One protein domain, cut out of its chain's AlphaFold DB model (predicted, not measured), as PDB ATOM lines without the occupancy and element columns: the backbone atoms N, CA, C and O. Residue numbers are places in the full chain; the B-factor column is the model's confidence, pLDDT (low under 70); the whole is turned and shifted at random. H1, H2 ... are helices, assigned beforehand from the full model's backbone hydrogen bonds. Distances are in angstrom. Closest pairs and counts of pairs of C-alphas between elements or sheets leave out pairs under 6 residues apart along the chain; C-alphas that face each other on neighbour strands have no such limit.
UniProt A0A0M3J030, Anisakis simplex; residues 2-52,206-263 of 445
ATOM      1  N   SER A   2      12.083  41.978   4.037       33.66
ATOM      2  CA  SER A   2      10.680  42.283   4.323       33.66
ATOM      3  C   SER A   2      10.302  43.602   3.642       33.66
ATOM      4  O   SER A   2      11.095  44.543   3.615       33.66
ATOM      5  N   VAL A   3       9.086  43.697   3.095       35.53
ATOM      6  CA  VAL A   3       8.550  44.986   2.633       35.53
ATOM      7  C   VAL A   3       8.119  45.770   3.869       35.53
ATOM      8  O   VAL A   3       6.977  45.669   4.319       35.53
ATOM      9  N   TYR A   4       9.071  46.502   4.450       40.91
ATOM     10  CA  TYR A   4       8.827  47.440   5.538       40.91
ATOM     11  C   TYR A   4       7.947  48.585   5.020       40.91
ATOM     12  O   TYR A   4       8.419  49.543   4.413       40.91
ATOM     13  N   ASP A   5       6.641  48.440   5.220       42.66
ATOM     14  CA  ASP A   5       5.641  49.466   4.952       42.66
ATOM     15  C   ASP A   5       5.576  50.392   6.183       42.66
ATOM     16  O   ASP A   5       5.033  49.985   7.217       42.66
ATOM     17  N   PRO A   6       6.123  51.625   6.131       45.72
ATOM     18  CA  PRO A   6       6.186  52.496   7.306       45.72
ATOM     19  C   PRO A   6       4.794  52.910   7.819       45.72
ATOM     20  O   PRO A   6       4.655  53.311   8.977       45.72
ATOM     21  N   THR A   7       3.739  52.769   7.002       47.75
ATOM     22  CA  THR A   7       2.359  53.054   7.422       47.75
ATOM     23  C   THR A   7       1.819  51.994   8.385       47.75
ATOM     24  O   THR A   7       1.063  52.332   9.296       47.75
ATOM     25  N   LEU A   8       2.268  50.736   8.265       48.81
ATOM     26  CA  LEU A   8       1.892  49.640   9.169       48.81
ATOM     27  C   LEU A   8       2.464  49.845  10.578       48.81
ATOM     28  O   LEU A   8       1.757  49.617  11.560       48.81
ATOM     29  N   GLY A   9       3.694  50.359  10.685       56.16
ATOM     30  CA  GLY A   9       4.269  50.771  11.969       56.16
ATOM     31  C   GLY A   9       3.460  51.891  12.633       56.16
ATOM     32  O   GLY A   9       3.207  51.839  13.835       56.16
ATOM     33  N   SER A  10       2.993  52.872  11.851       63.00
ATOM     34  CA  SER A  10       2.142  53.959  12.350       63.00
ATOM     35  C   SER A  10       0.783  53.451  12.848       63.00
ATOM     36  O   SER A  10       0.438  53.679  14.008       63.00
ATOM     37  N   LEU A  11       0.045  52.699  12.020       67.38
ATOM     38  CA  LEU A  11      -1.288  52.204  12.374       67.38
ATOM     39  C   LEU A  11      -1.244  51.247  13.571       67.38
ATOM     40  O   LEU A  11      -2.042  51.396  14.493       67.38
ATOM     41  N   GLY A  12      -0.277  50.323  13.618       65.44
ATOM     42  CA  GLY A  12      -0.072  49.457  14.782       65.44
ATOM     43  C   GLY A  12       0.204  50.265  16.055       65.44
ATOM     44  O   GLY A  12      -0.439  50.050  17.080       65.44
ATOM     45  N   ASN A  13       1.093  51.262  15.995       68.12
ATOM     46  CA  ASN A  13       1.389  52.141  17.134       68.12
ATOM     47  C   ASN A  13       0.210  53.019  17.579       68.12
ATOM     48  O   ASN A  13       0.135  53.370  18.757       68.12
ATOM     49  N   GLN A  14      -0.692  53.385  16.665       72.62
ATOM     50  CA  GLN A  14      -1.916  54.125  16.975       72.62
ATOM     51  C   GLN A  14      -2.967  53.208  17.604       72.62
ATOM     52  O   GLN A  14      -3.478  53.520  18.678       72.62
ATOM     53  N   MET A  15      -3.227  52.043  16.998       71.75
ATOM     54  CA  MET A  15      -4.166  51.059  17.537       71.75
ATOM     55  C   MET A  15      -3.748  50.604  18.941       71.75
ATOM     56  O   MET A  15      -4.610  50.535  19.809       71.75
ATOM     57  N   ARG A  16      -2.442  50.409  19.213       72.00
ATOM     58  CA  ARG A  16      -1.875  50.068  20.544       72.00
ATOM     59  C   ARG A  16      -2.140  51.085  21.670       72.00
ATOM     60  O   ARG A  16      -1.681  50.843  22.783       72.00
ATOM     61  N   LYS A  17      -2.852  52.187  21.408       75.88
ATOM     62  CA  LYS A  17      -3.265  53.202  22.397       75.88
ATOM     63  C   LYS A  17      -4.786  53.326  22.570       75.88
ATOM     64  O   LYS A  17      -5.222  54.151  23.365       75.88
ATOM     65  N   LEU A  18      -5.574  52.560  21.816       81.38
ATOM     66  CA  LEU A  18      -7.035  52.570  21.884       81.38
ATOM     67  C   LEU A  18      -7.536  51.736  23.070       81.38
ATOM     68  O   LEU A  18      -6.897  50.761  23.470       81.38
ATOM     69  N   SER A  19      -8.715  52.074  23.596       86.50
ATOM     70  CA  SER A  19      -9.471  51.140  24.437       86.50
ATOM     71  C   SER A  19      -9.960  49.942  23.610       86.50
ATOM     72  O   SER A  19     -10.026  50.001  22.381       86.50
ATOM     73  N   LEU A  20     -10.333  48.837  24.263       84.44
ATOM     74  CA  LEU A  20     -10.747  47.618  23.558       84.44
ATOM     75  C   LEU A  20     -11.968  47.829  22.643       84.44
ATOM     76  O   LEU A  20     -12.018  47.269  21.552       84.44
ATOM     77  N   SER A  21     -12.938  48.652  23.046       87.44
ATOM     78  CA  SER A  21     -14.121  48.957  22.230       87.44
ATOM     79  C   SER A  21     -13.767  49.781  20.987       87.44
ATOM     80  O   SER A  21     -14.219  49.462  19.888       87.44
ATOM     81  N   GLU A  22     -12.911  50.792  21.133       88.38
ATOM     82  CA  GLU A  22     -12.364  51.569  20.014       88.38
ATOM     83  C   GLU A  22     -11.509  50.698  19.086       88.38
ATOM     84  O   GLU A  22     -11.618  50.810  17.867       88.38
ATOM     85  N   TRP A  23     -10.700  49.792  19.646       87.12
ATOM     86  CA  TRP A  23      -9.867  48.854  18.895       87.12
ATOM     87  C   TRP A  23     -10.698  47.861  18.078       87.12
ATOM     88  O   TRP A  23     -10.423  47.670  16.896       87.12
ATOM     89  N   LEU A  24     -11.746  47.276  18.672       86.94
ATOM     90  CA  LEU A  24     -12.678  46.378  17.983       86.94
ATOM     91  C   LEU A  24     -13.377  47.088  16.816       86.94
ATOM     92  O   LEU A  24     -13.432  46.545  15.714       86.94
ATOM     93  N   ASN A  25     -13.851  48.319  17.031       88.88
ATOM     94  CA  ASN A  25     -14.476  49.121  15.978       88.88
ATOM     95  C   ASN A  25     -13.461  49.494  14.875       88.88
ATOM     96  O   ASN A  25     -13.768  49.403  13.687       88.88
ATOM     97  N   ALA A  26     -12.230  49.869  15.241       87.38
ATOM     98  CA  ALA A  26     -11.159  50.172  14.289       87.38
ATOM     99  C   ALA A  26     -10.741  48.941  13.462       87.38
ATOM    100  O   ALA A  26     -10.499  49.066  12.261       87.38
ATOM    101  N   LEU A  27     -10.706  47.753  14.076       86.62
ATOM    102  CA  LEU A  27     -10.485  46.482  13.390       86.62
ATOM    103  C   LEU A  27     -11.619  46.179  12.401       86.62
ATOM    104  O   LEU A  27     -11.347  45.878  11.241       86.62
ATOM    105  N   GLU A  28     -12.879  46.308  12.820       89.75
ATOM    106  CA  GLU A  28     -14.046  46.094  11.956       89.75
ATOM    107  C   GLU A  28     -14.027  47.038  10.737       89.75
ATOM    108  O   GLU A  28     -14.155  46.592   9.593       89.75
ATOM    109  N   HIS A  29     -13.748  48.331  10.949       88.94
ATOM    110  CA  HIS A  29     -13.570  49.303   9.867       88.94
ATOM    111  C   HIS A  29     -12.396  48.956   8.934       88.94
ATOM    112  O   HIS A  29     -12.551  49.026   7.713       88.94
ATOM    113  N   LEU A  30     -11.240  48.551   9.474       87.75
ATOM    114  CA  LEU A  30     -10.074  48.148   8.680       87.75
ATOM    115  C   LEU A  30     -10.395  46.944   7.782       87.75
ATOM    116  O   LEU A  30     -10.099  46.969   6.586       87.75
ATOM    117  N   LEU A  31     -11.037  45.913   8.333       87.94
ATOM    118  CA  LEU A  31     -11.451  44.719   7.592       87.94
ATOM    119  C   LEU A  31     -12.458  45.063   6.490       87.94
ATOM    120  O   LEU A  31     -12.351  44.549   5.377       87.94
ATOM    121  N   HIS A  32     -13.387  45.981   6.762       90.06
ATOM    122  CA  HIS A  32     -14.367  46.443   5.781       90.06
ATOM    123  C   HIS A  32     -13.704  47.180   4.600       90.06
ATOM    124  O   HIS A  32     -14.018  46.907   3.440       90.06
ATOM    125  N   VAL A  33     -12.728  48.055   4.878       89.50
ATOM    126  CA  VAL A  33     -11.941  48.762   3.850       89.50
ATOM    127  C   VAL A  33     -11.086  47.791   3.025       89.50
ATOM    128  O   VAL A  33     -11.071  47.881   1.795       89.50
ATOM    129  N   LEU A  34     -10.413  46.832   3.670       86.69
ATOM    130  CA  LEU A  34      -9.616  45.808   2.984       86.69
ATOM    131  C   LEU A  34     -10.488  44.891   2.108       86.69
ATOM    132  O   LEU A  34     -10.107  44.578   0.982       86.69
ATOM    133  N   PHE A  35     -11.686  44.523   2.571       88.69
ATOM    134  CA  PHE A  35     -12.640  43.746   1.777       88.69
ATOM    135  C   PHE A  35     -13.089  44.500   0.515       88.69
ATOM    136  O   PHE A  35     -13.047  43.937  -0.580       88.69
ATOM    137  N   TYR A  36     -13.460  45.781   0.625       90.12
ATOM    138  CA  TYR A  36     -13.836  46.573  -0.551       90.12
ATOM    139  C   TYR A  36     -12.666  46.823  -1.509       90.12
ATOM    140  O   TYR A  36     -12.884  46.893  -2.719       90.12
ATOM    141  N   MET A  37     -11.428  46.904  -1.012       88.69
ATOM    142  CA  MET A  37     -10.233  46.915  -1.862       88.69
ATOM    143  C   MET A  37     -10.150  45.625  -2.694       88.69
ATOM    144  O   MET A  37     -10.071  45.703  -3.922       88.69
ATOM    145  N   CYS A  38     -10.288  44.452  -2.067       85.62
ATOM    146  CA  CYS A  38     -10.331  43.168  -2.776       85.62
ATOM    147  C   CYS A  38     -11.494  43.074  -3.775       85.62
ATOM    148  O   CYS A  38     -11.286  42.638  -4.904       85.62
ATOM    149  N   ARG A  39     -12.701  43.531  -3.410       88.19
ATOM    150  CA  ARG A  39     -13.860  43.530  -4.321       88.19
ATOM    151  C   ARG A  39     -13.644  44.442  -5.535       88.19
ATOM    152  O   ARG A  39     -14.039  44.077  -6.635       88.19
ATOM    153  N   ARG A  40     -12.969  45.589  -5.374       89.06
ATOM    154  CA  ARG A  40     -12.581  46.456  -6.504       89.06
ATOM    155  C   ARG A  40     -11.540  45.799  -7.412       89.06
ATOM    156  O   ARG A  40     -11.659  45.924  -8.625       89.06
ATOM    157  N   VAL A  41     -10.560  45.085  -6.850       86.31
ATOM    158  CA  VAL A  41      -9.607  44.281  -7.641       86.31
ATOM    159  C   VAL A  41     -10.343  43.188  -8.419       86.31
ATOM    160  O   VAL A  41     -10.061  43.013  -9.602       86.31
ATOM    161  N   GLN A  42     -11.323  42.522  -7.801       85.44
ATOM    162  CA  GLN A  42     -12.157  41.529  -8.477       85.44
ATOM    163  C   GLN A  42     -12.915  42.130  -9.664       85.44
ATOM    164  O   GLN A  42     -12.771  41.623 -10.767       85.44
ATOM    165  N   THR A  43     -13.638  43.239  -9.490       86.31
ATOM    166  CA  THR A  43     -14.392  43.852 -10.599       86.31
ATOM    167  C   THR A  43     -13.493  44.355 -11.733       86.31
ATOM    168  O   THR A  43     -13.874  44.271 -12.896       86.31
ATOM    169  N   ILE A  44     -12.272  44.815 -11.437       86.38
ATOM    170  CA  ILE A  44     -11.280  45.138 -12.478       86.38
ATOM    171  C   ILE A  44     -10.820  43.866 -13.209       86.38
ATOM    172  O   ILE A  44     -10.703  43.881 -14.430       86.38
ATOM    173  N   GLN A  45     -10.591  42.762 -12.491       83.06
ATOM    174  CA  GLN A  45     -10.223  41.477 -13.090       83.06
ATOM    175  C   GLN A  45     -11.356  40.911 -13.965       83.06
ATOM    176  O   GLN A  45     -11.091  40.501 -15.088       83.06
ATOM    177  N   GLU A  46     -12.600  40.933 -13.477       83.31
ATOM    178  CA  GLU A  46     -13.809  40.502 -14.195       83.31
ATOM    179  C   GLU A  46     -13.958  41.269 -15.521       83.31
ATOM    180  O   GLU A  46     -14.100  40.649 -16.572       83.31
ATOM    181  N   LEU A  47     -13.808  42.601 -15.497       87.25
ATOM    182  CA  LEU A  47     -13.836  43.437 -16.702       87.25
ATOM    183  C   LEU A  47     -12.676  43.150 -17.670       87.25
ATOM    184  O   LEU A  47     -12.871  43.209 -18.881       87.25
ATOM    185  N   ILE A  48     -11.469  42.859 -17.175       82.19
ATOM    186  CA  ILE A  48     -10.332  42.504 -18.042       82.19
ATOM    187  C   ILE A  48     -10.590  41.162 -18.734       82.19
ATOM    188  O   ILE A  48     -10.395  41.069 -19.944       82.19
ATOM    189  N   THR A  49     -11.079  40.157 -18.002       80.19
ATOM    190  CA  THR A  49     -11.461  38.854 -18.564       80.19
ATOM    191  C   THR A  49     -12.569  39.003 -19.612       80.19
ATOM    192  O   THR A  49     -12.357  38.600 -20.748       80.19
ATOM    193  N   GLU A  50     -13.664  39.709 -19.310       85.75
ATOM    194  CA  GLU A  50     -14.771  39.941 -20.259       85.75
ATOM    195  C   GLU A  50     -14.312  40.608 -21.574       85.75
ATOM    196  O   GLU A  50     -14.807  40.288 -22.655       85.75
ATOM    197  N   ASN A  51     -13.344  41.532 -21.509       84.12
ATOM    198  CA  ASN A  51     -12.790  42.175 -22.705       84.12
ATOM    199  C   ASN A  51     -11.836  41.264 -23.497       84.12
ATOM    200  O   ASN A  51     -11.765  41.398 -24.718       84.12
ATOM    201  N   ILE A  52     -11.125  40.343 -22.836       79.19
ATOM    202  CA  ILE A  52     -10.308  39.319 -23.503       79.19
ATOM    203  C   ILE A  52     -11.219  38.302 -24.197       79.19
ATOM    204  O   ILE A  52     -11.033  38.042 -25.384       79.19
ATOM    205  N   GLY A 206      -5.842  37.895  -9.868       70.19
ATOM    206  CA  GLY A 206      -5.436  38.979  -8.955       70.19
ATOM    207  C   GLY A 206      -6.316  39.119  -7.698       70.19
ATOM    208  O   GLY A 206      -5.862  39.610  -6.661       70.19
ATOM    209  N   THR A 207      -7.551  38.615  -7.742       75.25
ATOM    210  CA  THR A 207      -8.451  38.509  -6.581       75.25
ATOM    211  C   THR A 207      -7.897  37.593  -5.480       75.25
ATOM    212  O   THR A 207      -7.935  37.961  -4.303       75.25
ATOM    213  N   LYS A 208      -7.287  36.446  -5.827       76.31
ATOM    214  CA  LYS A 208      -6.605  35.572  -4.848       76.31
ATOM    215  C   LYS A 208      -5.409  36.281  -4.211       76.31
ATOM    216  O   LYS A 208      -5.278  36.291  -2.990       76.31
ATOM    217  N   LEU A 209      -4.579  36.949  -5.015       74.25
ATOM    218  CA  LEU A 209      -3.403  37.662  -4.507       74.25
ATOM    219  C   LEU A 209      -3.780  38.853  -3.606       74.25
ATOM    220  O   LEU A 209      -3.166  39.048  -2.556       74.25
ATOM    221  N   SER A 210      -4.793  39.644  -3.974       77.19
ATOM    222  CA  SER A 210      -5.235  40.785  -3.157       77.19
ATOM    223  C   SER A 210      -5.844  40.341  -1.823       77.19
ATOM    224  O   SER A 210      -5.474  40.888  -0.783       77.19
ATOM    225  N   THR A 211      -6.703  39.317  -1.816       76.50
ATOM    226  CA  THR A 211      -7.282  38.753  -0.580       76.50
ATOM    227  C   THR A 211      -6.228  38.102   0.317       76.50
ATOM    228  O   THR A 211      -6.252  38.321   1.529       76.50
ATOM    229  N   PHE A 212      -5.253  37.377  -0.245       78.69
ATOM    230  CA  PHE A 212      -4.118  36.822   0.503       78.69
ATOM    231  C   PHE A 212      -3.267  37.924   1.154       78.69
ATOM    232  O   PHE A 212      -3.029  37.895   2.364       78.69
ATOM    233  N   ARG A 213      -2.888  38.962   0.393       77.19
ATOM    234  CA  ARG A 213      -2.118  40.105   0.918       77.19
ATOM    235  C   ARG A 213      -2.896  40.905   1.967       77.19
ATOM    236  O   ARG A 213      -2.294  41.358   2.938       77.19
ATOM    237  N   CYS A 214      -4.217  41.038   1.826       79.12
ATOM    238  CA  CYS A 214      -5.051  41.651   2.859       79.12
ATOM    239  C   CYS A 214      -5.103  40.791   4.128       79.12
ATOM    240  O   CYS A 214      -4.895  41.331   5.210       79.12
ATOM    241  N   LYS A 215      -5.267  39.465   4.022       76.50
ATOM    242  CA  LYS A 215      -5.194  38.549   5.176       76.50
ATOM    243  C   LYS A 215      -3.850  38.655   5.912       76.50
ATOM    244  O   LYS A 215      -3.859  38.736   7.134       76.50
ATOM    245  N   ILE A 216      -2.720  38.766   5.207       75.56
ATOM    246  CA  ILE A 216      -1.406  39.013   5.839       75.56
ATOM    247  C   ILE A 216      -1.342  40.389   6.525       75.56
ATOM    248  O   ILE A 216      -0.871  40.481   7.657       75.56
ATOM    249  N   LYS A 217      -1.859  41.461   5.901       74.56
ATOM    250  CA  LYS A 217      -1.945  42.774   6.571       74.56
ATOM    251  C   LYS A 217      -2.808  42.728   7.838       74.56
ATOM    252  O   LYS A 217      -2.452  43.378   8.813       74.56
ATOM    253  N   VAL A 218      -3.884  41.937   7.852       73.06
ATOM    254  CA  VAL A 218      -4.717  41.718   9.048       73.06
ATOM    255  C   VAL A 218      -3.945  40.970  10.132       73.06
ATOM    256  O   VAL A 218      -3.943  41.435  11.265       73.06
ATOM    257  N   ILE A 219      -3.238  39.879   9.808       72.25
ATOM    258  CA  ILE A 219      -2.395  39.147  10.777       72.25
ATOM    259  C   ILE A 219      -1.413  40.106  11.467       72.25
ATOM    260  O   ILE A 219      -1.329  40.121  12.692       72.25
ATOM    261  N   ASN A 220      -0.744  40.969  10.697       67.81
ATOM    262  CA  ASN A 220       0.234  41.924  11.225       67.81
ATOM    263  C   ASN A 220      -0.379  43.062  12.066       67.81
ATOM    264  O   ASN A 220       0.354  43.724  12.794       67.81
ATOM    265  N   VAL A 221      -1.690  43.307  11.978       66.88
ATOM    266  CA  VAL A 221      -2.403  44.295  12.813       66.88
ATOM    267  C   VAL A 221      -3.080  43.638  14.020       66.88
ATOM    268  O   VAL A 221      -3.147  44.251  15.082       66.88
ATOM    269  N   VAL A 222      -3.553  42.396  13.881       62.28
ATOM    270  CA  VAL A 222      -4.265  41.647  14.926       62.28
ATOM    271  C   VAL A 222      -3.295  40.914  15.852       62.28
ATOM    272  O   VAL A 222      -3.341  41.137  17.054       62.28
ATOM    273  N   LEU A 223      -2.390  40.072  15.337       60.00
ATOM    274  CA  LEU A 223      -1.504  39.267  16.197       60.00
ATOM    275  C   LEU A 223      -0.339  40.053  16.805       60.00
ATOM    276  O   LEU A 223       0.162  39.662  17.853       60.00
ATOM    277  N   LEU A 224       0.084  41.160  16.185       56.88
ATOM    278  CA  LEU A 224       1.135  42.040  16.727       56.88
ATOM    279  C   LEU A 224       0.554  43.167  17.609       56.88
ATOM    280  O   LEU A 224       1.244  44.129  17.970       56.88
ATOM    281  N   TYR A 225      -0.731  43.067  17.960       57.34
ATOM    282  CA  TYR A 225      -1.391  43.981  18.878       57.34
ATOM    283  C   TYR A 225      -1.036  43.664  20.337       57.34
ATOM    284  O   TYR A 225      -1.691  42.834  20.958       57.34
ATOM    285  N   GLN A 226      -0.018  44.362  20.860       58.94
ATOM    286  CA  GLN A 226       0.509  44.259  22.236       58.94
ATOM    287  C   GLN A 226       0.718  42.806  22.706       58.94
ATOM    288  O   GLN A 226      -0.223  42.161  23.153       58.94
ATOM    289  N   ASP A 227       1.952  42.301  22.675       62.47
ATOM    290  CA  ASP A 227       2.266  40.891  22.947       62.47
ATOM    291  C   ASP A 227       1.507  40.281  24.153       62.47
ATOM    292  O   ASP A 227       1.588  40.723  25.308       62.47
ATOM    293  N   GLY A 228       0.697  39.260  23.852       67.94
ATOM    294  CA  GLY A 228      -0.153  38.554  24.813       67.94
ATOM    295  C   GLY A 228      -1.406  39.296  25.303       67.94
ATOM    296  O   GLY A 228      -2.085  38.782  26.183       67.94
ATOM    297  N   PHE A 229      -1.755  40.483  24.790       78.56
ATOM    298  CA  PHE A 229      -2.964  41.199  25.228       78.56
ATOM    299  C   PHE A 229      -4.247  40.443  24.860       78.56
ATOM    300  O   PHE A 229      -5.130  40.297  25.699       78.56
ATOM    301  N   LEU A 230      -4.327  39.901  23.640       80.44
ATOM    302  CA  LEU A 230      -5.495  39.135  23.180       80.44
ATOM    303  C   LEU A 230      -5.717  37.828  23.968       80.44
ATOM    304  O   LEU A 230      -6.832  37.318  23.996       80.44
ATOM    305  N   GLU A 231      -4.680  37.312  24.636       84.00
ATOM    306  CA  GLU A 231      -4.751  36.131  25.513       84.00
ATOM    307  C   GLU A 231      -5.353  36.458  26.892       84.00
ATOM    308  O   GLU A 231      -5.818  35.556  27.578       84.00
ATOM    309  N   ARG A 232      -5.376  37.745  27.277       84.62
ATOM    310  CA  ARG A 232      -5.878  38.261  28.566       84.62
ATOM    311  C   ARG A 232      -7.316  38.803  28.505       84.62
ATOM    312  O   ARG A 232      -7.776  39.424  29.460       84.62
ATOM    313  N   LEU A 233      -8.009  38.621  27.381       87.50
ATOM    314  CA  LEU A 233      -9.398  39.053  27.197       87.50
ATOM    315  C   LEU A 233     -10.383  38.172  27.979       87.50
ATOM    316  O   LEU A 233     -10.102  37.010  28.270       87.50
ATOM    317  N   SER A 234     -11.587  38.680  28.254       90.06
ATOM    318  CA  SER A 234     -12.699  37.802  28.636       90.06
ATOM    319  C   SER A 234     -13.148  36.941  27.448       90.06
ATOM    320  O   SER A 234     -12.955  37.293  26.282       90.06
ATOM    321  N   LEU A 235     -13.821  35.821  27.729       90.88
ATOM    322  CA  LEU A 235     -14.338  34.923  26.693       90.88
ATOM    323  C   LEU A 235     -15.309  35.620  25.721       90.88
ATOM    324  O   LEU A 235     -15.294  35.335  24.525       90.88
ATOM    325  N   CYS A 236     -16.126  36.561  26.209       90.44
ATOM    326  CA  CYS A 236     -17.075  37.308  25.380       90.44
ATOM    327  C   CYS A 236     -16.358  38.278  24.420       90.44
ATOM    328  O   CYS A 236     -16.682  38.351  23.232       90.44
ATOM    329  N   GLU A 237     -15.334  38.978  24.912       90.50
ATOM    330  CA  GLU A 237     -14.498  39.864  24.098       90.50
ATOM    331  C   GLU A 237     -13.694  39.066  23.065       90.50
ATOM    332  O   GLU A 237     -13.679  39.429  21.887       90.50
ATOM    333  N   PHE A 238     -13.107  37.936  23.475       91.44
ATOM    334  CA  PHE A 238     -12.396  37.025  22.583       91.44
ATOM    335  C   PHE A 238     -13.321  36.479  21.485       91.44
ATOM    336  O   PHE A 238     -12.997  36.579  20.301       91.44
ATOM    337  N   GLN A 239     -14.531  36.022  21.838       92.31
ATOM    338  CA  GLN A 239     -15.548  35.606  20.865       92.31
ATOM    339  C   GLN A 239     -15.882  36.721  19.861       92.31
ATOM    340  O   GLN A 239     -16.090  36.436  18.679       92.31
ATOM    341  N   ARG A 240     -15.919  37.991  20.286       90.75
ATOM    342  CA  ARG A 240     -16.150  39.115  19.367       90.75
ATOM    343  C   ARG A 240     -14.990  39.303  18.381       90.75
ATOM    344  O   ARG A 240     -15.266  39.535  17.205       90.75
ATOM    345  N   VAL A 241     -13.732  39.131  18.804       89.56
ATOM    346  CA  VAL A 241     -12.569  39.118  17.890       89.56
ATOM    347  C   VAL A 241     -12.684  37.980  16.872       89.56
ATOM    348  O   VAL A 241     -12.544  38.223  15.672       89.56
ATOM    349  N   LEU A 242     -13.002  36.761  17.329       90.06
ATOM    350  CA  LEU A 242     -13.168  35.586  16.461       90.06
ATOM    351  C   LEU A 242     -14.239  35.816  15.386       90.06
ATOM    352  O   LEU A 242     -13.962  35.634  14.203       90.06
ATOM    353  N   ARG A 243     -15.437  36.281  15.775       91.56
ATOM    354  CA  ARG A 243     -16.549  36.553  14.840       91.56
ATOM    355  C   ARG A 243     -16.187  37.602  13.786       91.56
ATOM    356  O   ARG A 243     -16.504  37.419  12.615       91.56
ATOM    357  N   ILE A 244     -15.517  38.684  14.190       90.25
ATOM    358  CA  ILE A 244     -15.078  39.760  13.286       90.25
ATOM    359  C   ILE A 244     -14.058  39.233  12.259       90.25
ATOM    360  O   ILE A 244     -14.130  39.575  11.076       90.25
ATOM    361  N   ALA A 245     -13.130  38.375  12.688       88.06
ATOM    362  CA  ALA A 245     -12.110  37.812  11.810       88.06
ATOM    363  C   ALA A 245     -12.660  36.710  10.878       88.06
ATOM    364  O   ALA A 245     -12.293  36.679   9.701       88.06
ATOM    365  N   ASP A 246     -13.563  35.852  11.362       88.81
ATOM    366  CA  ASP A 246     -14.198  34.799  10.557       88.81
ATOM    367  C   ASP A 246     -15.133  35.373   9.481       88.81
ATOM    368  O   ASP A 246     -15.031  35.002   8.313       88.81
ATOM    369  N   GLU A 247     -15.955  36.376   9.811       90.88
ATOM    370  CA  GLU A 247     -16.784  37.084   8.824       90.88
ATOM    371  C   GLU A 247     -15.930  37.677   7.687       90.88
ATOM    372  O   GLU A 247     -16.284  37.578   6.509       90.88
ATOM    373  N   PHE A 248     -14.746  38.221   7.994       89.06
ATOM    374  CA  PHE A 248     -13.802  38.669   6.966       89.06
ATOM    375  C   PHE A 248     -13.196  37.508   6.154       89.06
ATOM    376  O   PHE A 248     -13.046  37.627   4.934       89.06
ATOM    377  N   ILE A 249     -12.865  36.372   6.781       86.62
ATOM    378  CA  ILE A 249     -12.379  35.173   6.074       86.62
ATOM    379  C   ILE A 249     -13.436  34.664   5.091       86.62
ATOM    380  O   ILE A 249     -13.096  34.438   3.923       86.62
ATOM    381  N   ASN A 250     -14.686  34.543   5.542       88.31
ATOM    382  CA  ASN A 250     -15.834  34.089   4.762       88.31
ATOM    383  C   ASN A 250     -16.135  35.042   3.601       88.31
ATOM    384  O   ASN A 250     -16.194  34.602   2.449       88.31
ATOM    385  N   ARG A 251     -16.210  36.355   3.861       88.19
ATOM    386  CA  ARG A 251     -16.364  37.382   2.815       88.19
ATOM    387  C   ARG A 251     -15.258  37.306   1.763       88.19
ATOM    388  O   ARG A 251     -15.560  37.314   0.575       88.19
ATOM    389  N   CYS A 252     -13.993  37.166   2.165       84.75
ATOM    390  CA  CYS A 252     -12.885  36.973   1.223       84.75
ATOM    391  C   CYS A 252     -12.979  35.646   0.445       84.75
ATOM    392  O   CYS A 252     -12.589  35.607  -0.718       84.75
ATOM    393  N   GLY A 253     -13.508  34.573   1.044       82.75
ATOM    394  CA  GLY A 253     -13.766  33.303   0.353       82.75
ATOM    395  C   GLY A 253     -14.800  33.435  -0.771       82.75
ATOM    396  O   GLY A 253     -14.609  32.880  -1.851       82.75
ATOM    397  N   LEU A 254     -15.846  34.244  -0.567       85.62
ATOM    398  CA  LEU A 254     -16.850  34.535  -1.601       85.62
ATOM    399  C   LEU A 254     -16.269  35.272  -2.822       85.62
ATOM    400  O   LEU A 254     -16.792  35.100  -3.919       85.62
ATOM    401  N   LEU A 255     -15.183  36.042  -2.664       83.00
ATOM    402  CA  LEU A 255     -14.493  36.704  -3.786       83.00
ATOM    403  C   LEU A 255     -13.646  35.727  -4.626       83.00
ATOM    404  O   LEU A 255     -13.398  35.979  -5.800       83.00
ATOM    405  N   ILE A 256     -13.172  34.633  -4.020       76.12
ATOM    406  CA  ILE A 256     -12.277  33.645  -4.652       76.12
ATOM    407  C   ILE A 256     -13.064  32.519  -5.348       76.12
ATOM    408  O   ILE A 256     -12.548  31.890  -6.272       76.12
ATOM    409  N   GLY A 257     -14.298  32.265  -4.904       70.75
ATOM    410  CA  GLY A 257     -15.099  31.107  -5.299       70.75
ATOM    411  C   GLY A 257     -14.934  29.932  -4.328       70.75
ATOM    412  O   GLY A 257     -13.873  29.718  -3.742       70.75
ATOM    413  N   ARG A 258     -16.007  29.151  -4.142       60.31
ATOM    414  CA  ARG A 258     -16.074  28.058  -3.145       60.31
ATOM    415  C   ARG A 258     -15.237  26.817  -3.483       60.31
ATOM    416  O   ARG A 258     -15.099  25.943  -2.633       60.31
ATOM    417  N   GLU A 259     -14.718  26.712  -4.702       54.00
ATOM    418  CA  GLU A 259     -14.162  25.458  -5.224       54.00
ATOM    419  C   GLU A 259     -12.770  25.111  -4.678       54.00
ATOM    420  O   GLU A 259     -12.388  23.942  -4.698       54.00
ATOM    421  N   VAL A 260     -12.018  26.085  -4.143       53.56
ATOM    422  CA  VAL A 260     -10.629  25.851  -3.716       53.56
ATOM    423  C   VAL A 260     -10.456  25.952  -2.202       53.56
ATOM    424  O   VAL A 260     -10.489  27.032  -1.615       53.56
ATOM    425  N   LYS A 261     -10.190  24.801  -1.572       52.75
ATOM    426  CA  LYS A 261      -9.854  24.660  -0.143       52.75
ATOM    427  C   LYS A 261      -8.427  25.143   0.168       52.75
ATOM    428  O   LYS A 261      -7.591  24.366   0.622       52.75
ATOM    429  N   TYR A 262      -8.131  26.418  -0.073       57.19
ATOM    430  CA  TYR A 262      -6.893  27.022   0.425       57.19
ATOM    431  C   TYR A 262      -6.972  27.215   1.943       57.19
ATOM    432  O   TYR A 262      -7.923  27.821   2.441       57.19
ATOM    433  N   SER A 263      -5.947  26.767   2.675       63.53
ATOM    434  CA  SER A 263      -5.795  27.129   4.087       63.53
ATOM    435  C   SER A 263      -5.610  28.644   4.198       63.53
ATOM    436  O   SER A 263      -4.677  29.219   3.636       63.53
TER     437      SER A 263
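AT A GLANCE: This is residues 2 to 52 and 206 to 263 of the 445 residues of a protein of Anisakis simplex (UniProt A0A0M3J030). The long helix H2 stands side by side with H3 and H4 in an up-and-down bundle of three helices whose centres make a triangle, each running against the one before it in the chain. The end of H2, residues 47 to 52, sticks out beyond the bundle, and the short H1 slants away from the beginning of H2, with residues 2 to 7 standing free. The 109 printed residues hold four named helices, H1 to H4 in chain order, and no named strand: all helix. The whole is only just compact, close to loose, with a radius of gyration of the C-alphas of 15.6 A, and elongated, spanning 51 by 31 by 22 A.

HOW THE PARTS SIT: H2, residues 20 to 52, touches H3, residues 206 to 222, with its residues 31 to 45 alone, at a shallow tilt of 11 degrees, opposite ways; the closest C-alphas, of Gln 42 and Thr 207, are 5.1 A apart. H4, residues 235 to 256, touches H2 at 6 degrees, a shallow tilt, the same way; the closest C-alphas are those of Leu 31 and Phe 248, 6.5 A. H3 and H4 form a helical hairpin at 14 degrees, with the C-alphas of Lys 208 and Ile 256 closest at 6.0 A. H1, residues 6 to 15, only just touches H3, with 3 pairs of C-alphas within 8 A, and is apart from H4. Every O i to N i+4 pair is within hydrogen-bond range in H1, H2 and H3; in H4, 17 of 18 are.

IN THESE COORDINATES: H2 is 47.8 A long from C-alpha 20 at (-10.747, 47.618, 23.558); H4 is 31.4 A, ending with C-alpha 256 at (-12.277, 33.645, -4.652). H3 is 24.1 A and H1 14.6 A.

THE WHOLE: Residues 53 to 205 are not printed; C-alphas 52 and 206 are 15.3 A apart across the cut. The link from H3 to H4 is long. Residues 2 to 13, 220 to 228 and 258 to 263 have pLDDT under 70.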